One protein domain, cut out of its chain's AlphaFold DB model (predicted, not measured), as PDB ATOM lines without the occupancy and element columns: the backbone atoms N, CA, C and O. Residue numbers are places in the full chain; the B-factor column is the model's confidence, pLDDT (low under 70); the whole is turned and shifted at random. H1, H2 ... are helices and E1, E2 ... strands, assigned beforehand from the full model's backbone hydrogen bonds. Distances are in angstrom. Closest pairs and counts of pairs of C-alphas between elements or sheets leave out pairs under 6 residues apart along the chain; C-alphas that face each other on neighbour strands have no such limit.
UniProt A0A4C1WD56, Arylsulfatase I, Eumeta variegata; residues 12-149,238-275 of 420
ATOM      1  N   ILE A  12      15.126 -38.348  -7.673       38.47
ATOM      2  CA  ILE A  12      14.111 -37.359  -7.237       38.47
ATOM      3  C   ILE A  12      14.539 -35.881  -7.439       38.47
ATOM      4  O   ILE A  12      13.689 -34.995  -7.434       38.47
ATOM      5  N   TYR A  13      15.830 -35.583  -7.628       41.75
ATOM      6  CA  TYR A  13      16.352 -34.202  -7.582       41.75
ATOM      7  C   TYR A  13      16.698 -33.560  -8.939       41.75
ATOM      8  O   TYR A  13      17.153 -32.419  -8.949       41.75
ATOM      9  N   LEU A  14      16.504 -34.244 -10.075       51.53
ATOM     10  CA  LEU A  14      16.922 -33.721 -11.389       51.53
ATOM     11  C   LEU A  14      15.782 -33.141 -12.244       51.53
ATOM     12  O   LEU A  14      16.070 -32.406 -13.186       51.53
ATOM     13  N   ASP A  15      14.517 -33.396 -11.901       60.22
ATOM     14  CA  ASP A  15      13.385 -33.069 -12.784       60.22
ATOM     15  C   ASP A  15      12.894 -31.621 -12.615       60.22
ATOM     16  O   ASP A  15      12.742 -30.892 -13.598       60.22
ATOM     17  N   ALA A  16      12.699 -31.173 -11.368       64.19
ATOM     18  CA  ALA A  16      12.265 -29.803 -11.072       64.19
ATOM     19  C   ALA A  16      13.223 -28.741 -11.647       64.19
ATOM     20  O   ALA A  16      12.739 -27.835 -12.317       64.19
ATOM     21  N   PRO A  17      14.563 -28.886 -11.559       79.50
ATOM     22  CA  PRO A  17      15.477 -27.935 -12.185       79.50
ATOM     23  C   PRO A  17      15.294 -27.780 -13.700       79.50
ATOM     24  O   PRO A  17      15.539 -26.694 -14.218       79.50
ATOM     25  N   VAL A  18      14.877 -28.819 -14.434       88.81
ATOM     26  CA  VAL A  18      14.623 -28.695 -15.881       88.81
ATOM     27  C   VAL A  18      13.372 -27.854 -16.136       88.81
ATOM     28  O   VAL A  18      13.396 -26.973 -16.992       88.81
ATOM     29  N   ILE A  19      12.306 -28.086 -15.367       92.88
ATOM     30  CA  ILE A  19      11.035 -27.353 -15.469       92.88
ATOM     31  C   ILE A  19      11.206 -25.898 -15.007       92.88
ATOM     32  O   ILE A  19      10.811 -24.966 -15.709       92.88
ATOM     33  N   ASP A  20      11.853 -25.689 -13.864       90.50
ATOM     34  CA  ASP A  20      12.042 -24.372 -13.254       90.50
ATOM     35  C   ASP A  20      12.891 -23.460 -14.145       90.50
ATOM     36  O   ASP A  20      12.573 -22.279 -14.318       90.50
ATOM     37  N   ASN A  21      13.925 -24.016 -14.784       91.00
ATOM     38  CA  ASN A  21      14.806 -23.283 -15.697       91.00
ATOM     39  C   ASN A  21      14.304 -23.258 -17.148       91.00
ATOM     40  O   ASN A  21      14.961 -22.672 -18.009       91.00
ATOM     41  N   HIS A  22      13.155 -23.869 -17.444       92.19
ATOM     42  CA  HIS A  22      12.619 -23.867 -18.796       92.19
ATOM     43  C   HIS A  22      12.272 -22.439 -19.250       92.19
ATOM     44  O   HIS A  22      11.580 -21.685 -18.550       92.19
ATOM     45  N   ASN A  23      12.754 -22.083 -20.443       90.25
ATOM     46  CA  ASN A  23      12.407 -20.848 -21.131       90.25
ATOM     47  C   ASN A  23      11.070 -21.020 -21.867       90.25
ATOM     48  O   ASN A  23      11.002 -21.724 -22.873       90.25
ATOM     49  N   GLY A  24      10.037 -20.314 -21.402       87.31
ATOM     50  CA  GLY A  24       8.683 -20.383 -21.958       87.31
ATOM     51  C   GLY A  24       8.532 -19.879 -23.400       87.31
ATOM     52  O   GLY A  24       7.452 -20.019 -23.965       87.31
ATOM     53  N   SER A  25       9.577 -19.312 -24.017       89.12
ATOM     54  CA  SER A  25       9.570 -18.943 -25.443       89.12
ATOM     55  C   SER A  25       9.684 -20.140 -26.394       89.12
ATOM     56  O   SER A  25       9.462 -19.979 -27.591       89.12
ATOM     57  N   THR A  26      10.040 -21.325 -25.898       90.75
ATOM     58  CA  THR A  26      10.204 -22.543 -26.709       90.75
ATOM     59  C   THR A  26       9.407 -23.695 -26.107       90.75
ATOM     60  O   THR A  26       9.364 -23.786 -24.887       90.75
ATOM     61  N   PRO A  27       8.814 -24.610 -26.895       91.50
ATOM     62  CA  PRO A  27       8.179 -25.809 -26.347       91.50
ATOM     63  C   PRO A  27       9.181 -26.738 -25.640       91.50
ATOM     64  O   PRO A  27      10.339 -26.839 -26.046       91.50
ATOM     65  N   MET A  28       8.723 -27.471 -24.622       92.62
ATOM     66  CA  MET A  28       9.509 -28.495 -23.922       92.62
ATOM     67  C   MET A  28       8.980 -29.898 -24.217       92.62
ATOM     68  O   MET A  28       7.783 -30.153 -24.108       92.62
ATOM     69  N   PHE A  29       9.892 -30.830 -24.493       93.56
ATOM     70  CA  PHE A  29       9.637 -32.267 -24.412       93.56
ATOM     71  C   PHE A  29      10.499 -32.859 -23.296       93.56
ATOM     72  O   PHE A  29      11.723 -32.720 -23.316       93.56
ATOM     73  N   LEU A  30       9.860 -33.517 -22.327       94.00
ATOM     74  CA  LEU A  30      10.524 -34.136 -21.185       94.00
ATOM     75  C   LEU A  30      10.102 -35.603 -21.080       94.00
ATOM     76  O   LEU A  30       8.927 -35.903 -20.881       94.00
ATOM     77  N   GLN A  31      11.070 -36.512 -21.189       93.25
ATOM     78  CA  GLN A  31      10.864 -37.946 -21.001       93.25
ATOM     79  C   GLN A  31      11.483 -38.388 -19.674       93.25
ATOM     80  O   GLN A  31      12.705 -38.394 -19.524       93.25
ATOM     81  N   LEU A  32      10.636 -38.801 -18.731       93.06
ATOM     82  CA  LEU A  32      11.051 -39.295 -17.419       93.06
ATOM     83  C   LEU A  32      10.932 -40.822 -17.370       93.06
ATOM     84  O   LEU A  32       9.861 -41.373 -17.124       93.06
ATOM     85  N   ALA A  33      12.041 -41.516 -17.624       92.62
ATOM     86  CA  ALA A  33      12.118 -42.974 -17.556       92.62
ATOM     87  C   ALA A  33      12.567 -43.420 -16.154       92.62
ATOM     88  O   ALA A  33      13.743 -43.701 -15.921       92.62
ATOM     89  N   TYR A  34      11.626 -43.444 -15.206       90.69
ATOM     90  CA  TYR A  34      11.888 -43.915 -13.846       90.69
ATOM     91  C   TYR A  34      12.347 -45.380 -13.846       90.69
ATOM     92  O   TYR A  34      11.804 -46.219 -14.559       90.69
ATOM     93  N   THR A  35      13.334 -45.703 -13.007       88.50
ATOM     94  CA  THR A  35      13.772 -47.093 -12.800       88.50
ATOM     95  C   THR A  35      12.826 -47.859 -11.881       88.50
ATOM     96  O   THR A  35      12.714 -49.077 -11.984       88.50
ATOM     97  N   ALA A  36      12.117 -47.170 -10.985       90.44
ATOM     98  CA  ALA A  36      11.050 -47.776 -10.205       90.44
ATOM     99  C   ALA A  36       9.854 -48.132 -11.116       90.44
ATOM    100  O   ALA A  36       9.503 -47.325 -11.974       90.44
ATOM    101  N   PRO A  37       9.185 -49.286 -10.917       92.62
ATOM    102  CA  PRO A  37       9.399 -50.279  -9.862       92.62
ATOM    103  C   PRO A  37      10.168 -51.530 -10.348       92.62
ATOM    104  O   PRO A  37       9.852 -52.656  -9.950       92.62
ATOM    105  N   HIS A  38      11.153 -51.368 -11.239       91.62
ATOM    106  CA  HIS A  38      11.964 -52.484 -11.726       91.62
ATOM    107  C   HIS A  38      12.686 -53.186 -10.565       91.62
ATOM    108  O   HIS A  38      13.113 -52.545  -9.601       91.62
ATOM    109  N   ALA A  39      12.837 -54.510 -10.667       88.75
ATOM    110  CA  ALA A  39      13.657 -55.260  -9.725       88.75
ATOM    111  C   ALA A  39      15.117 -54.774  -9.790       88.75
ATOM    112  O   ALA A  39      15.649 -54.503 -10.865       88.75
ATOM    113  N   GLY A  40      15.774 -54.658  -8.643       84.81
ATOM    114  CA  GLY A  40      17.190 -54.342  -8.540       84.81
ATOM    115  C   GLY A  40      18.065 -55.529  -8.945       84.81
ATOM    116  O   GLY A  40      17.853 -56.195  -9.956       84.81
ATOM    117  N   ASN A  41      19.088 -55.808  -8.143       80.69
ATOM    118  CA  ASN A  41      19.996 -56.927  -8.385       80.69
ATOM    119  C   ASN A  41      19.679 -58.115  -7.463       80.69
ATOM    120  O   ASN A  41      18.882 -58.011  -6.534       80.69
ATOM    121  N   VAL A  42      20.361 -59.240  -7.689       73.69
ATOM    122  CA  VAL A  42      20.174 -60.486  -6.923       73.69
ATOM    123  C   VAL A  42      20.378 -60.344  -5.408       73.69
ATOM    124  O   VAL A  42      19.889 -61.180  -4.658       73.69
ATOM    125  N   ARG A  43      21.090 -59.308  -4.940       72.88
ATOM    126  CA  ARG A  43      21.323 -59.052  -3.507       72.88
ATOM    127  C   ARG A  43      20.259 -58.149  -2.884       72.88
ATOM    128  O   ARG A  43      20.056 -58.206  -1.677       72.88
ATOM    129  N   ALA A  44      19.608 -57.314  -3.686       78.06
ATOM    130  CA  ALA A  44      18.585 -56.375  -3.244       78.06
ATOM    131  C   ALA A  44      17.576 -56.156  -4.380       78.06
ATOM    132  O   ALA A  44      17.709 -55.226  -5.181       78.06
ATOM    133  N   SER A  45      16.586 -57.052  -4.460       83.62
ATOM    134  CA  SER A  45      15.600 -57.063  -5.548       83.62
ATOM    135  C   SER A  45      14.614 -55.895  -5.462       83.62
ATOM    136  O   SER A  45      14.229 -55.341  -6.482       83.62
ATOM    137  N   LEU A  46      14.234 -55.458  -4.260       88.19
ATOM    138  CA  LEU A  46      13.335 -54.317  -4.062       88.19
ATOM    139  C   LEU A  46      14.008 -53.305  -3.141       88.19
ATOM    140  O   LEU A  46      14.458 -53.659  -2.052       88.19
ATOM    141  N   GLN A  47      14.103 -52.056  -3.595       87.50
ATOM    142  CA  GLN A  47      14.851 -50.993  -2.918       87.50
ATOM    143  C   GLN A  47      14.010 -49.711  -2.820       87.50
ATOM    144  O   GLN A  47      14.350 -48.706  -3.448       87.50
ATOM    145  N   PRO A  48      12.884 -49.715  -2.080       86.81
ATOM    146  CA  PRO A  48      12.224 -48.460  -1.748       86.81
ATOM    147  C   PRO A  48      13.172 -47.568  -0.922       86.81
ATOM    148  O   PRO A  48      13.995 -48.092  -0.164       86.81
ATOM    149  N   PRO A  49      13.063 -46.230  -1.031       85.19
ATOM    150  CA  PRO A  49      13.764 -45.313  -0.139       85.19
ATOM    151  C   PRO A  49      13.535 -45.668   1.341       85.19
ATOM    152  O   PRO A  49      12.438 -46.114   1.688       85.19
ATOM    153  N   PRO A  50      14.525 -45.455   2.230       82.00
ATOM    154  CA  PRO A  50      14.334 -45.658   3.662       82.00
ATOM    155  C   PRO A  50      13.188 -44.785   4.188       82.00
ATOM    156  O   PRO A  50      13.283 -43.560   4.207       82.00
ATOM    157  N   ALA A  51      12.107 -45.430   4.614       80.38
ATOM    158  CA  ALA A  51      10.915 -44.808   5.171       80.38
ATOM    159  C   ALA A  51      10.253 -45.788   6.155       80.38
ATOM    160  O   ALA A  51      10.510 -46.998   6.076       80.38
ATOM    161  N   PRO A  52       9.406 -45.313   7.090       81.12
ATOM    162  CA  PRO A  52       8.518 -46.198   7.832       81.12
ATOM    163  C   PRO A  52       7.751 -47.094   6.861       81.12
ATOM    164  O   PRO A  52       7.318 -46.640   5.807       81.12
ATOM    165  N   VAL A  53       7.602 -48.372   7.204       71.25
ATOM    166  CA  VAL A  53       6.899 -49.324   6.345       71.25
ATOM    167  C   VAL A  53       5.430 -48.921   6.245       71.25
ATOM    168  O   VAL A  53       4.658 -49.122   7.187       71.25
ATOM    169  N   GLU A  54       5.033 -48.386   5.095       80.75
ATOM    170  CA  GLU A  54       3.634 -48.138   4.775       80.75
ATOM    171  C   GLU A  54       2.996 -49.446   4.271       80.75
ATOM    172  O   GLU A  54       3.641 -50.491   4.127       80.75
ATOM    173  N   HIS A  55       1.681 -49.444   4.063       91.38
ATOM    174  CA  HIS A  55       0.956 -50.616   3.548       91.38
ATOM    175  C   HIS A  55       0.970 -51.848   4.470       91.38
ATOM    176  O   HIS A  55       0.943 -52.987   4.002       91.38
ATOM    177  N   ALA A  56       0.961 -51.655   5.798       90.69
ATOM    178  CA  ALA A  56       0.952 -52.726   6.815       90.69
ATOM    179  C   ALA A  56      -0.165 -53.787   6.633       90.69
ATOM    180  O   ALA A  56      -0.011 -54.934   7.062       90.69
ATOM    181  N   HIS A  57      -1.238 -53.425   5.925       93.06
ATOM    182  CA  HIS A  57      -2.362 -54.293   5.588       93.06
ATOM    183  C   HIS A  57      -2.048 -55.388   4.561       93.06
ATOM    184  O   HIS A  57      -2.708 -56.420   4.585       93.06
ATOM    185  N   ILE A  58      -1.047 -55.218   3.694       95.19
ATOM    186  CA  ILE A  58      -0.640 -56.243   2.716       95.19
ATOM    187  C   ILE A  58      -0.057 -57.445   3.474       95.19
ATOM    188  O   ILE A  58       0.724 -57.253   4.403       95.19
ATOM    189  N   ALA A  59      -0.407 -58.688   3.149       95.00
ATOM    190  CA  ALA A  59       0.134 -59.849   3.860       95.00
ATOM    191  C   ALA A  59       1.598 -60.113   3.467       95.00
ATOM    192  O   ALA A  59       2.485 -60.110   4.322       95.00
ATOM    193  N   HIS A  60       1.854 -60.239   2.163       95.06
ATOM    194  CA  HIS A  60       3.162 -60.585   1.609       95.06
ATOM    195  C   HIS A  60       4.203 -59.464   1.796       95.06
ATOM    196  O   HIS A  60       3.970 -58.312   1.423       95.06
ATOM    197  N   SER A  61       5.381 -59.794   2.340       92.50
ATOM    198  CA  SER A  61       6.448 -58.824   2.649       92.50
ATOM    199  C   SER A  61       6.949 -58.084   1.411       92.50
ATOM    200  O   SER A  61       6.932 -56.858   1.381       92.50
ATOM    201  N   ASP A  62       7.320 -58.814   0.361       92.31
ATOM    202  CA  ASP A  62       7.918 -58.196  -0.828       92.31
ATOM    203  C   ASP A  62       6.891 -57.391  -1.622       92.31
ATOM    204  O   ASP A  62       7.220 -56.364  -2.206       92.31
ATOM    205  N   ARG A  63       5.615 -57.795  -1.607       94.56
ATOM    206  CA  ARG A  63       4.520 -56.993  -2.166       94.56
ATOM    207  C   ARG A  63       4.372 -55.665  -1.438       94.56
ATOM    208  O   ARG A  63       4.097 -54.657  -2.076       94.56
ATOM    209  N   ARG A  64       4.589 -55.651  -0.122       93.25
ATOM    210  CA  ARG A  64       4.594 -54.420   0.670       93.25
ATOM    211  C   ARG A  64       5.743 -53.496   0.274       93.25
ATOM    212  O   ARG A  64       5.515 -52.307   0.087       93.25
ATOM    213  N   LEU A  65       6.947 -54.041   0.085       92.81
ATOM    214  CA  LEU A  65       8.100 -53.270  -0.394       92.81
ATOM    215  C   LEU A  65       7.879 -52.736  -1.815       92.81
ATOM    216  O   LEU A  65       8.178 -51.579  -2.089       92.81
ATOM    217  N   TYR A  66       7.295 -53.541  -2.703       94.31
ATOM    218  CA  TYR A  66       6.916 -53.101  -4.044       94.31
ATOM    219  C   TYR A  66       5.860 -51.990  -4.006       94.31
ATOM    220  O   TYR A  66       5.997 -50.988  -4.702       94.31
ATOM    221  N   ALA A  67       4.833 -52.122  -3.158       94.31
ATOM    222  CA  ALA A  67       3.836 -51.072  -2.953       94.31
ATOM    223  C   ALA A  67       4.486 -49.773  -2.453       94.31
ATOM    224  O   ALA A  67       4.166 -48.708  -2.970       94.31
ATOM    225  N   GLN A  68       5.463 -49.863  -1.542       93.00
ATOM    226  CA  GLN A  68       6.256 -48.711  -1.107       93.00
ATOM    227  C   GLN A  68       6.994 -48.058  -2.289       93.00
ATOM    228  O   GLN A  68       6.920 -46.844  -2.457       93.00
ATOM    229  N   MET A  69       7.661 -48.840  -3.150       93.88
ATOM    230  CA  MET A  69       8.339 -48.310  -4.346       93.88
ATOM    231  C   MET A  69       7.371 -47.569  -5.277       93.88
ATOM    232  O   MET A  69       7.693 -46.481  -5.751       93.88
ATOM    233  N   VAL A  70       6.181 -48.129  -5.511       94.69
ATOM    234  CA  VAL A  70       5.150 -47.502  -6.349       94.69
ATOM    235  C   VAL A  70       4.594 -46.231  -5.699       94.69
ATOM    236  O   VAL A  70       4.413 -45.241  -6.397       94.69
ATOM    237  N   SER A  71       4.392 -46.200  -4.377       92.69
ATOM    238  CA  SER A  71       3.987 -44.979  -3.664       92.69
ATOM    239  C   SER A  71       5.028 -43.863  -3.770       92.69
ATOM    240  O   SER A  71       4.670 -42.702  -3.935       92.69
ATOM    241  N   HIS A  72       6.323 -44.194  -3.737       92.31
ATOM    242  CA  HIS A  72       7.373 -43.198  -3.961       92.31
ATOM    243  C   HIS A  72       7.436 -42.710  -5.413       92.31
ATOM    244  O   HIS A  72       7.722 -41.533  -5.628       92.31
ATOM    245  N   LEU A  73       7.161 -43.578  -6.393       93.62
ATOM    246  CA  LEU A  73       7.023 -43.174  -7.795       93.62
ATOM    247  C   LEU A  73       5.846 -42.204  -7.974       93.62
ATOM    248  O   LEU A  73       6.016 -41.149  -8.577       93.62
ATOM    249  N   ASP A  74       4.686 -42.524  -7.400       94.38
ATOM    250  CA  ASP A  74       3.497 -41.661  -7.414       94.38
ATOM    251  C   ASP A  74       3.785 -40.283  -6.790       94.38
ATOM    252  O   ASP A  74       3.541 -39.246  -7.409       94.38
ATOM    253  N   ALA A  75       4.434 -40.254  -5.622       92.62
ATOM    254  CA  ALA A  75       4.855 -39.009  -4.982       92.62
ATOM    255  C   ALA A  75       5.878 -38.214  -5.822       92.62
ATOM    256  O   ALA A  75       5.847 -36.984  -5.830       92.62
ATOM    257  N   ALA A  76       6.789 -38.884  -6.535       92.56
ATOM    258  CA  ALA A  76       7.735 -38.217  -7.431       92.56
ATOM    259  C   ALA A  76       7.019 -37.564  -8.626       92.56
ATOM    260  O   ALA A  76       7.294 -36.406  -8.939       92.56
ATOM    261  N   ILE A  77       6.036 -38.247  -9.220       94.50
ATOM    262  CA  ILE A  77       5.173 -37.679 -10.266       94.50
ATOM    263  C   ILE A  77       4.393 -36.473  -9.727       94.50
ATOM    264  O   ILE A  77       4.300 -35.448 -10.404       94.50
ATOM    265  N   GLY A  78       3.900 -36.544  -8.487       95.56
ATOM    266  CA  GLY A  78       3.256 -35.415  -7.811       95.56
ATOM    267  C   GLY A  78       4.124 -34.157  -7.765       95.56
ATOM    268  O   GLY A  78       3.642 -33.063  -8.061       95.56
ATOM    269  N   LYS A  79       5.427 -34.309  -7.504       95.19
ATOM    270  CA  LYS A  79       6.387 -33.192  -7.533       95.19
ATOM    271  C   LYS A  79       6.573 -32.608  -8.931       95.19
ATOM    272  O   LYS A  79       6.681 -31.392  -9.054       95.19
ATOM    273  N   VAL A  80       6.577 -33.441  -9.975       95.50
ATOM    274  CA  VAL A  80       6.641 -32.979 -11.374       95.50
ATOM    275  C   VAL A  80       5.405 -32.146 -11.717       95.50
ATOM    276  O   VAL A  80       5.534 -31.033 -12.223       95.50
ATOM    277  N   VAL A  81       4.208 -32.642 -11.388       96.75
ATOM    278  CA  VAL A  81       2.943 -31.917 -11.611       96.75
ATOM    279  C   VAL A  81       2.925 -30.593 -10.847       96.75
ATOM    280  O   VAL A  81       2.535 -29.565 -11.403       96.75
ATOM    281  N   LYS A  82       3.404 -30.594  -9.599       96.56
ATOM    282  CA  LYS A  82       3.536 -29.374  -8.803       96.56
ATOM    283  C   LYS A  82       4.505 -28.375  -9.439       96.56
ATOM    284  O   LYS A  82       4.132 -27.220  -9.587       96.56
ATOM    285  N   ALA A  83       5.689 -28.805  -9.877       96.25
ATOM    286  CA  ALA A  83       6.657 -27.922 -10.535       96.25
ATOM    287  C   ALA A  83       6.082 -27.288 -11.817       96.25
ATOM    288  O   ALA A  83       6.236 -26.090 -12.045       96.25
ATOM    289  N   LEU A  84       5.341 -28.056 -12.626       96.25
ATOM    290  CA  LEU A  84       4.633 -27.529 -13.802       96.25
ATOM    291  C   LEU A  84       3.580 -26.470 -13.427       96.25
ATOM    292  O   LEU A  84       3.404 -25.490 -14.157       96.25
ATOM    293  N   SER A  85       2.872 -26.675 -12.310       96.50
ATOM    294  CA  SER A  85       1.885 -25.728 -11.776       96.50
ATOM    295  C   SER A  85       2.543 -24.451 -11.263       96.50
ATOM    296  O   SER A  85       2.170 -23.366 -11.700       96.50
ATOM    297  N   ASP A  86       3.562 -24.580 -10.407       95.38
ATOM    298  CA  ASP A  86       4.308 -23.465  -9.815       95.38
ATOM    299  C   ASP A  86       4.951 -22.587 -10.904       95.38
ATOM    300  O   ASP A  86       4.965 -21.360 -10.808       95.38
ATOM    301  N   LYS A  87       5.433 -23.213 -11.987       94.56
ATOM    302  CA  LYS A  87       5.983 -22.534 -13.169       94.56
ATOM    303  C   LYS A  87       4.913 -21.858 -14.042       94.56
ATOM    304  O   LYS A  87       5.254 -21.079 -14.930       94.56
ATOM    305  N   GLY A  88       3.631 -22.151 -13.823       95.25
ATOM    306  CA  GLY A  88       2.506 -21.578 -14.564       95.25
ATOM    307  C   GLY A  88       2.272 -22.184 -15.952       95.25
ATOM    308  O   GLY A  88       1.534 -21.608 -16.748       95.25
ATOM    309  N   ILE A  89       2.872 -23.340 -16.262       95.44
ATOM    310  CA  ILE A  89       2.793 -23.974 -17.593       95.44
ATOM    311  C   ILE A  89       1.910 -25.228 -17.634       95.44
ATOM    312  O   ILE A  89       1.642 -25.755 -18.716       95.44
ATOM    313  N   LEU A  90       1.400 -25.687 -16.485       96.00
ATOM    314  CA  LEU A  90       0.562 -26.888 -16.386       96.00
ATOM    315  C   LEU A  90      -0.640 -26.864 -17.347       96.00
ATOM    316  O   LEU A  90      -0.937 -27.868 -17.990       96.00
ATOM    317  N   ASN A  91      -1.300 -25.714 -17.518       94.75
ATOM    318  CA  ASN A  91      -2.480 -25.603 -18.384       94.75
ATOM    319  C   ASN A  91      -2.196 -25.819 -19.878       94.75
ATOM    320  O   ASN A  91      -3.126 -26.165 -20.606       94.75
ATOM    321  N   ASN A  92      -0.943 -25.658 -20.310       94.25
ATOM    322  CA  ASN A  92      -0.477 -25.905 -21.675       94.25
ATOM    323  C   ASN A  92       0.482 -27.110 -21.736       94.25
ATOM    324  O   ASN A  92       1.411 -27.141 -22.539       94.25
ATOM    325  N   THR A  93       0.302 -28.083 -20.839       96.44
ATOM    326  CA  THR A  93       1.132 -29.291 -20.775       96.44
ATOM    327  C   THR A  93       0.284 -30.534 -21.014       96.44
ATOM    328  O   THR A  93      -0.777 -30.705 -20.415       96.44
ATOM    329  N   ILE A  94       0.776 -31.435 -21.867       97.44
ATOM    330  CA  ILE A  94       0.257 -32.799 -21.997       97.44
ATOM    331  C   ILE A  94       1.123 -33.705 -21.125       97.44
ATOM    332  O   ILE A  94       2.336 -33.765 -21.313       97.44
ATOM    333  N   ILE A  95       0.502 -34.421 -20.190       97.62
ATOM    334  CA  ILE A  95       1.185 -35.392 -19.332       97.62
ATOM    335  C   ILE A  95       0.728 -36.786 -19.739       97.62
ATOM    336  O   ILE A  95      -0.470 -37.062 -19.773       97.62
ATOM    337  N   ILE A  96       1.680 -37.668 -20.028       97.56
ATOM    338  CA  ILE A  96       1.425 -39.079 -20.314       97.56
ATOM    339  C   ILE A  96       2.150 -39.907 -19.268       97.56
ATOM    340  O   ILE A  96       3.335 -39.702 -19.010       97.56
ATOM    341  N   PHE A  97       1.439 -40.875 -18.707       96.94
ATOM    342  CA  PHE A  97       2.029 -41.954 -17.934       96.94
ATOM    343  C   PHE A  97       1.728 -43.266 -18.642       96.94
ATOM    344  O   PHE A  97       0.587 -43.519 -19.025       96.94
ATOM    345  N   ALA A  98       2.744 -44.105 -18.798       95.75
ATOM    346  CA  ALA A  98       2.607 -45.450 -19.328       95.75
ATOM    347  C   ALA A  98       3.699 -46.337 -18.732       95.75
ATOM    348  O   ALA A  98       4.819 -45.882 -18.496       95.75
ATOM    349  N   SER A  99       3.373 -47.603 -18.503       96.00
ATOM    350  CA  SER A  99       4.379 -48.629 -18.226       96.00
ATOM    351  C   SER A  99       4.930 -49.200 -19.543       96.00
ATOM    352  O   SER A  99       4.261 -49.162 -20.571       96.00
ATOM    353  N   ASP A 100       6.173 -49.680 -19.527       95.19
ATOM    354  CA  ASP A 100       6.879 -50.235 -20.689       95.19
ATOM    355  C   ASP A 100       6.505 -51.698 -20.987       95.19
ATOM    356  O   ASP A 100       6.503 -52.118 -22.142       95.19
ATOM    357  N   ASN A 101       6.192 -52.477 -19.951       96.62
ATOM    358  CA  ASN A 101       5.774 -53.876 -20.020       96.62
ATOM    359  C   ASN A 101       5.033 -54.295 -18.741       96.62
ATOM    360  O   ASN A 101       5.199 -53.693 -17.681       96.62
ATOM    361  N   GLY A 102       4.324 -55.417 -18.799       96.62
ATOM    362  CA  GLY A 102       3.768 -56.077 -17.620       96.62
ATOM    363  C   GLY A 102       4.822 -56.501 -16.593       96.62
ATOM    364  O   GLY A 102       6.021 -56.573 -16.875       96.62
ATOM    365  N   ALA A 103       4.381 -56.805 -15.376       95.50
ATOM    366  CA  ALA A 103       5.254 -57.197 -14.280       95.50
ATOM    367  C   ALA A 103       5.926 -58.560 -14.541       95.50
ATOM    368  O   ALA A 103       5.264 -59.489 -15.013       95.50
ATOM    369  N   PRO A 104       7.217 -58.732 -14.204       94.12
ATOM    370  CA  PRO A 104       7.888 -60.029 -14.183       94.12
ATOM    371  C   PRO A 104       7.533 -60.808 -12.904       94.12
ATOM    372  O   PRO A 104       8.384 -61.023 -12.057       94.12
ATOM    373  N   THR A 105       6.285 -61.239 -12.717       92.88
ATOM    374  CA  THR A 105       5.840 -61.847 -11.442       92.88
ATOM    375  C   THR A 105       6.538 -63.179 -11.106       92.88
ATOM    376  O   THR A 105       6.604 -63.576  -9.946       92.88
ATOM    377  N   LEU A 106       7.108 -63.881 -12.093       89.00
ATOM    378  CA  LEU A 106       7.811 -65.158 -11.916       89.00
ATOM    379  C   LEU A 106       9.154 -65.177 -12.662       89.00
ATOM    380  O   LEU A 106       9.328 -64.531 -13.693       89.00
ATOM    381  N   GLY A 107      10.083 -66.008 -12.185       82.19
ATOM    382  CA  GLY A 107      11.370 -66.257 -12.839       82.19
ATOM    383  C   GLY A 107      12.475 -65.271 -12.452       82.19
ATOM    384  O   GLY A 107      12.444 -64.646 -11.393       82.19
ATOM    385  N   GLN A 108      13.502 -65.182 -13.297       73.81
ATOM    386  CA  GLN A 108      14.661 -64.323 -13.060       73.81
ATOM    387  C   GLN A 108      14.272 -62.840 -13.131       73.81
ATOM    388  O   GLN A 108      13.497 -62.447 -14.000       73.81
ATOM    389  N   PHE A 109      14.836 -62.030 -12.228       78.75
ATOM    390  CA  PHE A 109      14.500 -60.607 -12.060       78.75
ATOM    391  C   PHE A 109      13.025 -60.367 -11.710       78.75
ATOM    392  O   PHE A 109      12.441 -59.356 -12.102       78.75
ATOM    393  N   THR A 110      12.428 -61.310 -10.971       88.88
ATOM    394  CA  THR A 110      11.050 -61.174 -10.511       88.88
ATOM    395  C   THR A 110      10.873 -59.999  -9.558       88.88
ATOM    396  O   THR A 110      11.728 -59.713  -8.714       88.88
ATOM    397  N   ASN A 111       9.727 -59.340  -9.687       92.12
ATOM    398  CA  ASN A 111       9.180 -58.467  -8.665       92.12
ATOM    399  C   ASN A 111       7.764 -58.929  -8.303       92.12
ATOM    400  O   ASN A 111       7.155 -59.767  -8.962       92.12
ATOM    401  N   THR A 112       7.206 -58.341  -7.254       94.44
ATOM    402  CA  THR A 112       5.848 -58.649  -6.791       94.44
ATOM    403  C   THR A 112       4.796 -57.730  -7.417       94.44
ATOM    404  O   THR A 112       3.767 -57.428  -6.805       94.44
ATOM    405  N   GLY A 113       5.044 -57.257  -8.644       94.81
ATOM    406  CA  GLY A 113       4.041 -56.604  -9.477       94.81
ATOM    407  C   GLY A 113       2.920 -57.571  -9.875       94.81
ATOM    408  O   GLY A 113       3.068 -58.793  -9.793       94.81
ATOM    409  N   LEU A 114       1.776 -57.018 -10.276       94.81
ATOM    410  CA  LEU A 114       0.570 -57.781 -10.586       94.81
ATOM    411  C   LEU A 114       0.057 -57.442 -11.977       94.81
ATOM    412  O   LEU A 114      -0.146 -56.268 -12.274       94.81
ATOM    413  N   ASN A 115      -0.217 -58.489 -12.752       97.00
ATOM    414  CA  ASN A 115      -0.859 -58.394 -14.065       97.00
ATOM    415  C   ASN A 115      -2.307 -58.896 -14.039       97.00
ATOM    416  O   ASN A 115      -2.987 -58.844 -15.055       97.00
ATOM    417  N   LEU A 116      -2.786 -59.393 -12.891       95.81
ATOM    418  CA  LEU A 116      -4.139 -59.929 -12.765       95.81
ATOM    419  C   LEU A 116      -5.197 -58.876 -13.155       95.81
ATOM    420  O   LEU A 116      -5.061 -57.711 -12.774       95.81
ATOM    421  N   PRO A 117      -6.266 -59.285 -13.861       95.88
ATOM    422  CA  PRO A 117      -6.634 -60.672 -14.155       95.88
ATOM    423  C   PRO A 117      -5.958 -61.254 -15.406       95.88
ATOM    424  O   PRO A 117      -6.219 -62.399 -15.736       95.88
ATOM    425  N   PHE A 118      -5.102 -60.509 -16.100       98.00
ATOM    426  CA  PHE A 118      -4.522 -60.956 -17.362       98.00
ATOM    427  C   PHE A 118      -3.561 -62.142 -17.194       98.00
ATOM    428  O   PHE A 118      -2.879 -62.294 -16.172       98.00
ATOM    429  N   ARG A 119      -3.484 -62.966 -18.241       96.94
ATOM    430  CA  ARG A 119      -2.574 -64.108 -18.332       96.94
ATOM    431  C   ARG A 119      -1.141 -63.662 -18.609       96.94
ATOM    432  O   ARG A 119      -0.901 -62.741 -19.382       96.94
ATOM    433  N   GLY A 120      -0.175 -64.361 -18.022       96.25
ATOM    434  CA  GLY A 120       1.245 -64.220 -18.333       96.25
ATOM    435  C   GLY A 120       1.952 -62.994 -17.742       96.25
ATOM    436  O   GLY A 120       1.389 -62.178 -17.009       96.25
ATOM    437  N   ILE A 121       3.258 -62.917 -18.005       95.50
ATOM    438  CA  ILE A 121       4.175 -61.936 -17.403       95.50
ATOM    439  C   ILE A 121       5.176 -61.387 -18.425       95.50
ATOM    440  O   ILE A 121       5.269 -61.900 -19.539       95.50
ATOM    441  N   LYS A 122       5.985 -60.393 -18.028       95.19
ATOM    442  CA  LYS A 122       7.096 -59.845 -18.833       95.19
ATOM    443  C   LYS A 122       7.830 -60.914 -19.665       95.19
ATOM    444  O   LYS A 122       8.181 -61.977 -19.149       95.19
ATOM    445  N   ALA A 123       8.143 -60.558 -20.915       92.81
ATOM    446  CA  ALA A 123       8.800 -61.399 -21.925       92.81
ATOM    447  C   ALA A 123       7.938 -62.535 -22.514       92.81
ATOM    448  O   ALA A 123       8.475 -63.467 -23.107       92.81
ATOM    449  N   THR A 124       6.616 -62.447 -22.379       94.94
ATOM    450  CA  THR A 124       5.651 -63.315 -23.070       94.94
ATOM    451  C   THR A 124       4.678 -62.455 -23.890       94.94
ATOM    452  O   THR A 124       4.639 -61.245 -23.668       94.94
ATOM    453  N   PRO A 125       3.899 -63.014 -24.834       96.25
ATOM    454  CA  PRO A 125       2.977 -62.230 -25.657       96.25
ATOM    455  C   PRO A 125       1.549 -62.160 -25.085       96.25
ATOM    456  O   PRO A 125       0.655 -61.593 -25.715       96.25
ATOM    457  N   TRP A 126       1.317 -62.753 -23.914       97.94
ATOM    458  CA  TRP A 126       0.025 -62.773 -23.223       97.94
ATOM    459  C   TRP A 126      -0.376 -61.374 -22.736       97.94
ATOM    460  O   TRP A 126       0.485 -60.508 -22.555       97.94
ATOM    461  N   GLU A 127      -1.672 -61.131 -22.525       98.38
ATOM    462  CA  GLU A 127      -2.204 -59.808 -22.162       98.38
ATOM    463  C   GLU A 127      -1.500 -59.227 -20.930       98.38
ATOM    464  O   GLU A 127      -1.178 -58.043 -20.904       98.38
ATOM    465  N   GLY A 128      -1.143 -60.053 -19.948       97.81
ATOM    466  CA  GLY A 128      -0.481 -59.614 -18.723       97.81
ATOM    467  C   GLY A 128       0.932 -59.084 -18.928       97.81
ATOM    468  O   GLY A 128       1.465 -58.422 -18.046       97.81
ATOM    469  N   ALA A 129       1.543 -59.332 -20.083       97.12
ATOM    470  CA  ALA A 129       2.854 -58.810 -20.439       97.12
ATOM    471  C   ALA A 129       2.792 -57.516 -21.261       97.12
ATOM    472  O   ALA A 129       3.749 -56.740 -21.229       97.12
ATOM    473  N   VAL A 130       1.702 -57.295 -22.002       97.75
ATOM    474  CA  VAL A 130       1.629 -56.267 -23.060       97.75
ATOM    475  C   VAL A 130       0.498 -55.258 -22.860       97.75
ATOM    476  O   VAL A 130       0.572 -54.145 -23.376       97.75
ATOM    477  N   ARG A 131      -0.523 -55.598 -22.067       97.50
ATOM    478  CA  ARG A 131      -1.609 -54.700 -21.676       97.50
ATOM    479  C   ARG A 131      -1.281 -54.058 -20.335       97.50
ATOM    480  O   ARG A 131      -1.419 -54.654 -19.270       97.50
ATOM    481  N   VAL A 132      -0.829 -52.815 -20.408       96.38
ATOM    482  CA  VAL A 132      -0.238 -52.073 -19.291       96.38
ATOM    483  C   VAL A 132      -1.074 -50.847 -18.915       96.38
ATOM    484  O   VAL A 132      -1.819 -50.336 -19.754       96.38
ATOM    485  N   PRO A 133      -0.971 -50.338 -17.672       95.31
ATOM    486  CA  PRO A 133      -1.621 -49.088 -17.306       95.31
ATOM    487  C   PRO A 133      -1.038 -47.920 -18.109       95.31
ATOM    488  O   PRO A 133       0.182 -47.745 -18.182       95.31
ATOM    489  N   ALA A 134      -1.925 -47.095 -18.658       95.94
ATOM    490  CA  ALA A 134      -1.582 -45.829 -19.281       95.94
ATOM    491  C   ALA A 134      -2.691 -44.798 -19.042       95.94
ATOM    492  O   ALA A 134      -3.873 -45.140 -19.003       95.94
ATOM    493  N   PHE A 135      -2.311 -43.533 -18.894       95.38
ATOM    494  CA  PHE A 135      -3.245 -42.416 -18.859       95.38
ATOM    495  C   PHE A 135      -2.627 -41.174 -19.488       95.38
ATOM    496  O   PHE A 135      -1.407 -41.007 -19.543       95.38
ATOM    497  N   ILE A 136      -3.502 -40.286 -19.945       96.81
ATOM    498  CA  ILE A 136      -3.142 -38.982 -20.481       96.81
ATOM    499  C   ILE A 136      -3.924 -37.906 -19.741       96.81
ATOM    500  O   ILE A 136      -5.121 -38.044 -19.483       96.81
ATOM    501  N   TRP A 137      -3.240 -36.821 -19.418       96.12
ATOM    502  CA  TRP A 137      -3.821 -35.638 -18.817       96.12
ATOM    503  C   TRP A 137      -3.525 -34.417 -19.686       96.12
ATOM    504  O   TRP A 137      -2.421 -34.243 -20.202       96.12
ATOM    505  N   HIS A 138      -4.541 -33.575 -19.834       95.06
ATOM    506  CA  HIS A 138      -4.447 -32.228 -20.379       95.06
ATOM    507  C   HIS A 138      -5.587 -31.401 -19.772       95.06
ATOM    508  O   HIS A 138      -6.682 -31.928 -19.548       95.06
ATOM    509  N   SER A 139      -5.368 -30.107 -19.540       93.69
ATOM    510  CA  SER A 139      -6.329 -29.199 -18.884       93.69
ATOM    511  C   SER A 139      -7.718 -29.169 -19.551       93.69
ATOM    512  O   SER A 139      -8.747 -28.990 -18.880       93.69
ATOM    513  N   SER A 140      -7.755 -29.394 -20.870       90.62
ATOM    514  CA  SER A 140      -8.965 -29.410 -21.698       90.62
ATOM    515  C   SER A 140      -9.735 -30.735 -21.680       90.62
ATOM    516  O   SER A 140     -10.825 -30.810 -22.251       90.62
ATOM    517  N   PHE A 141      -9.184 -31.807 -21.107       92.06
ATOM    518  CA  PHE A 141      -9.851 -33.107 -21.098       92.06
ATOM    519  C   PHE A 141     -10.896 -33.196 -19.988       92.06
ATOM    520  O   PHE A 141     -10.713 -32.727 -18.865       92.06
ATOM    521  N   LYS A 142     -12.019 -33.838 -20.323       89.25
ATOM    522  CA  LYS A 142     -13.010 -34.292 -19.344       89.25
ATOM    523  C   LYS A 142     -12.614 -35.694 -18.867       89.25
ATOM    524  O   LYS A 142     -12.287 -36.508 -19.736       89.25
ATOM    525  N   PRO A 143     -12.679 -35.994 -17.555       89.75
ATOM    526  CA  PRO A 143     -12.380 -37.325 -17.036       89.75
ATOM    527  C   PRO A 143     -13.235 -38.396 -17.719       89.75
ATOM    528  O   PRO A 143     -14.462 -38.297 -17.748       89.75
ATOM    529  N   ARG A 144     -12.586 -39.412 -18.284       92.94
ATOM    530  CA  ARG A 144     -13.235 -40.557 -18.931       92.94
ATOM    531  C   ARG A 144     -12.272 -41.733 -19.033       92.94
ATOM    532  O   ARG A 144     -11.061 -41.543 -18.972       92.94
ATOM    533  N   MET A 145     -12.830 -42.912 -19.278       94.38
ATOM    534  CA  MET A 145     -12.107 -43.980 -19.954       94.38
ATOM    535  C   MET A 145     -12.227 -43.769 -21.464       94.38
ATOM    536  O   MET A 145     -13.298 -43.408 -21.947       94.38
ATOM    537  N   TRP A 146     -11.137 -44.012 -22.184       95.50
ATOM    538  CA  TRP A 146     -11.149 -44.212 -23.627       95.50
ATOM    539  C   TRP A 146     -10.725 -45.657 -23.900       95.50
ATOM    540  O   TRP A 146      -9.683 -46.090 -23.413       95.50
ATOM    541  N   ASP A 147     -11.562 -46.404 -24.609       93.06
ATOM    542  CA  ASP A 147     -11.466 -47.851 -24.845       93.06
ATOM    543  C   ASP A 147     -10.844 -48.206 -26.207       93.06
ATOM    544  O   ASP A 147     -10.777 -49.376 -26.590       93.06
ATOM    545  N   GLY A 148     -10.344 -47.203 -26.934       95.75
ATOM    546  CA  GLY A 148      -9.681 -47.389 -28.216       95.75
ATOM    547  C   GLY A 148      -8.368 -48.171 -28.104       95.75
ATOM    548  O   GLY A 148      -7.546 -47.930 -27.220       95.75
ATOM    549  N   LEU A 149      -8.133 -49.082 -29.056       97.50
ATOM    550  CA  LEU A 149      -6.866 -49.805 -29.167       97.50
ATOM    551  C   LEU A 149      -5.714 -48.826 -29.423       97.50
ATOM    552  O   LEU A 149      -5.711 -48.115 -30.428       97.50
ATOM    553  N   PRO A 238      -6.320 -49.027   3.544       86.06
ATOM    554  CA  PRO A 238      -6.615 -47.620   3.775       86.06
ATOM    555  C   PRO A 238      -7.845 -47.182   2.973       86.06
ATOM    556  O   PRO A 238      -8.200 -47.788   1.958       86.06
ATOM    557  N   ASN A 239      -8.467 -46.079   3.395       89.69
ATOM    558  CA  ASN A 239      -9.409 -45.382   2.529       89.69
ATOM    559  C   ASN A 239      -8.620 -44.761   1.362       89.69
ATOM    560  O   ASN A 239      -7.957 -43.736   1.518       89.69
ATOM    561  N   TYR A 240      -8.691 -45.406   0.198       86.69
ATOM    562  CA  TYR A 240      -7.956 -44.976  -0.986       86.69
ATOM    563  C   TYR A 240      -8.425 -43.627  -1.536       86.69
ATOM    564  O   TYR A 240      -7.610 -42.926  -2.129       86.69
ATOM    565  N   PHE A 241      -9.693 -43.242  -1.349       93.06
ATOM    566  CA  PHE A 241     -10.149 -41.914  -1.761       93.06
ATOM    567  C   PHE A 241      -9.403 -40.828  -0.982       93.06
ATOM    568  O   PHE A 241      -8.819 -39.939  -1.596       93.06
ATOM    569  N   SER A 242      -9.324 -40.949   0.345       92.31
ATOM    570  CA  SER A 242      -8.561 -40.016   1.181       92.31
ATOM    571  C   SER A 242      -7.079 -39.982   0.806       92.31
ATOM    572  O   SER A 242      -6.488 -38.907   0.765       92.31
ATOM    573  N   THR A 243      -6.473 -41.133   0.493       89.62
ATOM    574  CA  THR A 243      -5.079 -41.190   0.019       89.62
ATOM    575  C   THR A 243      -4.887 -40.387  -1.268       89.62
ATOM    576  O   THR A 243      -3.981 -39.562  -1.330       89.62
ATOM    577  N   VAL A 244      -5.753 -40.577  -2.270       91.50
ATOM    578  CA  VAL A 244      -5.669 -39.844  -3.544       91.50
ATOM    579  C   VAL A 244      -5.957 -38.357  -3.340       91.50
ATOM    580  O   VAL A 244      -5.210 -37.522  -3.842       91.50
ATOM    581  N   LYS A 245      -6.990 -38.012  -2.564       94.25
ATOM    582  CA  LYS A 245      -7.370 -36.624  -2.275       94.25
ATOM    583  C   LYS A 245      -6.251 -35.834  -1.591       94.25
ATOM    584  O   LYS A 245      -6.094 -34.649  -1.850       94.25
ATOM    585  N   ASN A 246      -5.449 -36.492  -0.757       92.75
ATOM    586  CA  ASN A 246      -4.332 -35.861  -0.051       92.75
ATOM    587  C   ASN A 246      -3.019 -35.825  -0.861       92.75
ATOM    588  O   ASN A 246      -2.009 -35.347  -0.342       92.75
ATOM    589  N   SER A 247      -3.008 -36.333  -2.098       94.12
ATOM    590  CA  SER A 247      -1.825 -36.310  -2.967       94.12
ATOM    591  C   SER A 247      -1.476 -34.893  -3.442       94.12
ATOM    592  O   SER A 247      -2.334 -34.012  -3.525       94.12
ATOM    593  N   ASP A 248      -0.209 -34.680  -3.815       94.25
ATOM    594  CA  ASP A 248       0.242 -33.427  -4.437       94.25
ATOM    595  C   ASP A 248      -0.545 -33.110  -5.713       94.25
ATOM    596  O   ASP A 248      -0.957 -31.971  -5.914       94.25
ATOM    597  N   VAL A 249      -0.812 -34.129  -6.538       95.56
ATOM    598  CA  VAL A 249      -1.571 -33.972  -7.783       95.56
ATOM    599  C   VAL A 249      -2.986 -33.482  -7.498       95.56
ATOM    600  O   VAL A 249      -3.431 -32.534  -8.135       95.56
ATOM    601  N   ALA A 250      -3.695 -34.089  -6.542       95.44
ATOM    602  CA  ALA A 250      -5.063 -33.683  -6.222       95.44
ATOM    603  C   ALA A 250      -5.129 -32.228  -5.739       95.44
ATOM    604  O   ALA A 250      -5.960 -31.473  -6.235       95.44
ATOM    605  N   ARG A 251      -4.207 -31.812  -4.860       95.56
ATOM    606  CA  ARG A 251      -4.126 -30.418  -4.390       95.56
ATOM    607  C   ARG A 251      -3.868 -29.435  -5.527       95.56
ATOM    608  O   ARG A 251      -4.590 -28.454  -5.658       95.56
ATOM    609  N   VAL A 252      -2.887 -29.731  -6.381       96.69
ATOM    610  CA  VAL A 252      -2.578 -28.902  -7.555       96.69
ATOM    611  C   VAL A 252      -3.794 -28.801  -8.476       96.69
ATOM    612  O   VAL A 252      -4.146 -27.722  -8.934       96.69
ATOM    613  N   LEU A 253      -4.480 -29.908  -8.750       94.94
ATOM    614  CA  LEU A 253      -5.661 -29.883  -9.610       94.94
ATOM    615  C   LEU A 253      -6.822 -29.089  -8.984       94.94
ATOM    616  O   LEU A 253      -7.498 -28.352  -9.703       94.94
ATOM    617  N   GLU A 254      -7.018 -29.165  -7.665       94.69
ATOM    618  CA  GLU A 254      -8.001 -28.351  -6.938       94.69
ATOM    619  C   GLU A 254      -7.705 -26.844  -7.047       94.69
ATOM    620  O   GLU A 254      -8.627 -26.069  -7.302       94.69
ATOM    621  N   GLU A 255      -6.435 -26.429  -6.960       94.31
ATOM    622  CA  GLU A 255      -6.003 -25.036  -7.186       94.31
ATOM    623  C   GLU A 255      -6.337 -24.541  -8.605       94.31
ATOM    624  O   GLU A 255      -6.639 -23.366  -8.808       94.31
ATOM    625  N   HIS A 256      -6.360 -25.449  -9.586       93.06
ATOM    626  CA  HIS A 256      -6.779 -25.180 -10.969       93.06
ATOM    627  C   HIS A 256      -8.287 -25.401 -11.201       93.06
ATOM    628  O   HIS A 256      -8.743 -25.533 -12.342       93.06
ATOM    629  N   GLY A 257      -9.088 -25.460 -10.132       92.31
ATOM    630  CA  GLY A 257     -10.547 -25.590 -10.194       92.31
ATOM    631  C   GLY A 257     -11.048 -26.980 -10.605       92.31
ATOM    632  O   GLY A 257     -12.217 -27.136 -10.962       92.31
ATOM    633  N   LYS A 258     -10.188 -28.003 -10.580       91.12
ATOM    634  CA  LYS A 258     -10.534 -29.400 -10.879       91.12
ATOM    635  C   LYS A 258     -10.720 -30.168  -9.568       91.12
ATOM    636  O   LYS A 258      -9.812 -30.834  -9.083       91.12
ATOM    637  N   ILE A 259     -11.916 -30.062  -8.997       91.00
ATOM    638  CA  ILE A 259     -12.245 -30.665  -7.697       91.00
ATOM    639  C   ILE A 259     -12.413 -32.183  -7.823       91.00
ATOM    640  O   ILE A 259     -13.135 -32.664  -8.698       91.00
ATOM    641  N   LEU A 260     -11.787 -32.939  -6.915       90.62
ATOM    642  CA  LEU A 260     -11.905 -34.394  -6.865       90.62
ATOM    643  C   LEU A 260     -13.138 -34.824  -6.053       90.62
ATOM    644  O   LEU A 260     -13.171 -34.702  -4.826       90.62
ATOM    645  N   ASN A 261     -14.151 -35.364  -6.731       91.31
ATOM    646  CA  ASN A 261     -15.350 -35.906  -6.091       91.31
ATOM    647  C   ASN A 261     -15.204 -37.410  -5.800       91.31
ATOM    648  O   ASN A 261     -14.744 -38.177  -6.646       91.31
ATOM    649  N   GLU A 262     -15.637 -37.845  -4.617       93.56
ATOM    650  CA  GLU A 262     -15.564 -39.251  -4.201       93.56
ATOM    651  C   GLU A 262     -16.391 -40.186  -5.098       93.56
ATOM    652  O   GLU A 262     -15.898 -41.238  -5.515       93.56
ATOM    653  N   ASN A 263     -17.605 -39.781  -5.480       92.88
ATOM    654  CA  ASN A 263     -18.461 -40.561  -6.373       92.88
ATOM    655  C   ASN A 263     -17.847 -40.693  -7.769       92.88
ATOM    656  O   ASN A 263     -17.923 -41.766  -8.367       92.88
ATOM    657  N   ASP A 264     -17.201 -39.638  -8.275       89.62
ATOM    658  CA  ASP A 264     -16.523 -39.680  -9.575       89.62
ATOM    659  C   ASP A 264     -15.329 -40.638  -9.547       89.62
ATOM    660  O   ASP A 264     -15.131 -41.403 -10.494       89.62
ATOM    661  N   VAL A 265     -14.565 -40.651  -8.447       90.69
ATOM    662  CA  VAL A 265     -13.452 -41.591  -8.248       90.69
ATOM    663  C   VAL A 265     -13.960 -43.030  -8.234       90.69
ATOM    664  O   VAL A 265     -13.439 -43.855  -8.984       90.69
ATOM    665  N   TYR A 266     -14.984 -43.348  -7.438       92.00
ATOM    666  CA  TYR A 266     -15.537 -44.706  -7.414       92.00
ATOM    667  C   TYR A 266     -16.175 -45.093  -8.752       92.00
ATOM    668  O   TYR A 266     -15.919 -46.188  -9.246       92.00
ATOM    669  N   SER A 267     -16.911 -44.188  -9.400       92.44
ATOM    670  CA  SER A 267     -17.474 -44.415 -10.736       92.44
ATOM    671  C   SER A 267     -16.389 -44.683 -11.784       92.44
ATOM    672  O   SER A 267     -16.552 -45.545 -12.648       92.44
ATOM    673  N   MET A 268     -15.263 -43.966 -11.735       91.75
ATOM    674  CA  MET A 268     -14.135 -44.223 -12.632       91.75
ATOM    675  C   MET A 268     -13.464 -45.568 -12.329       91.75
ATOM    676  O   MET A 268     -13.133 -46.300 -13.260       91.75
ATOM    677  N   ARG A 269     -13.299 -45.929 -11.050       91.69
ATOM    678  CA  ARG A 269     -12.740 -47.230 -10.642       91.69
ATOM    679  C   ARG A 269     -13.605 -48.401 -11.101       91.69
ATOM    680  O   ARG A 269     -13.066 -49.358 -11.638       91.69
ATOM    681  N   GLU A 270     -14.924 -48.305 -10.951       92.94
ATOM    682  CA  GLU A 270     -15.837 -49.344 -11.437       92.94
ATOM    683  C   GLU A 270     -15.823 -49.440 -12.963       92.94
ATOM    684  O   GLU A 270     -15.731 -50.537 -13.504       92.94
ATOM    685  N   ARG A 271     -15.819 -48.302 -13.673       92.00
ATOM    686  CA  ARG A 271     -15.712 -48.311 -15.141       92.00
ATOM    687  C   ARG A 271     -14.409 -48.941 -15.619       92.00
ATOM    688  O   ARG A 271     -14.441 -49.679 -16.589       92.00
ATOM    689  N   THR A 272     -13.289 -48.669 -14.944       92.19
ATOM    690  CA  THR A 272     -11.938 -49.183 -15.270       92.19
ATOM    691  C   THR A 272     -11.679 -50.620 -14.839       92.19
ATOM    692  O   THR A 272     -10.608 -51.160 -15.121       92.19
ATOM    693  N   LYS A 273     -12.656 -51.272 -14.207       93.50
ATOM    694  CA  LYS A 273     -12.561 -52.679 -13.848       93.50
ATOM    695  C   LYS A 273     -12.616 -53.555 -15.098       93.50
ATOM    696  O   LYS A 273     -13.561 -53.499 -15.879       93.50
ATOM    697  N   ILE A 274     -11.603 -54.398 -15.253       93.44
ATOM    698  CA  ILE A 274     -11.571 -55.425 -16.292       93.44
ATOM    699  C   ILE A 274     -12.500 -56.562 -15.869       93.44
ATOM    700  O   ILE A 274     -12.320 -57.139 -14.796       93.44
ATOM    701  N   ASN A 275     -13.488 -56.864 -16.710       93.00
ATOM    702  CA  ASN A 275     -14.467 -57.916 -16.466       93.00
ATOM    703  C   ASN A 275     -14.255 -59.056 -17.460       93.00
ATOM    704  O   ASN A 275     -14.109 -58.809 -18.654       93.00
TER     705      ASN A 275
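Overview. This is residues 12 to 149 and 238 to 275 of the 420 residues of the protein "Arylsulfatase I" of Eumeta variegata (UniProt A0A4C1WD56). There is little regular structure: amid long loops, one long helix, H2, and a two-stranded antiparallel ribbon, E1 with E2, run lengthwise. Short H1 and H5 pack on the later part of H2. The 176 printed residues include H1 H2 E1 H3 E2 H4 H5 H6, mostly helix, with 68 in named elements; the whole is compact, radius of gyration of the C-alphas 17.6 A, spans 48 by 36 by 34 A.

Arrangement. Look first at E1, residues 95 to 98, antiparallel to E2, residues 134 to 137; N 95 and O 137 are within hydrogen-bond range at 2.9 A. H2, residues 61 to 86, touches H1, residues 15 to 20, with residues 79 to 84 alone; their closest C-alphas, Ala 16 and Ala 83, are 5.9 A apart. H3, residues 127 to 130, touches no helix. H4, residues 240 to 245, is close but not clearly touching H5, residues 248 to 255, and H6, residues 262 to 271.

Along the chain. Find C-alpha 61 at (6.448, -58.824, 2.649); H2 runs 37.6 A to C-alpha 86 at (4.308, -23.465, -9.815).

Size, cuts and confidence. Residues 150 to 237 are not printed, a 33.0 A gap between C-alphas 149 and 238. Residues 12 to 16 have pLDDT under 70.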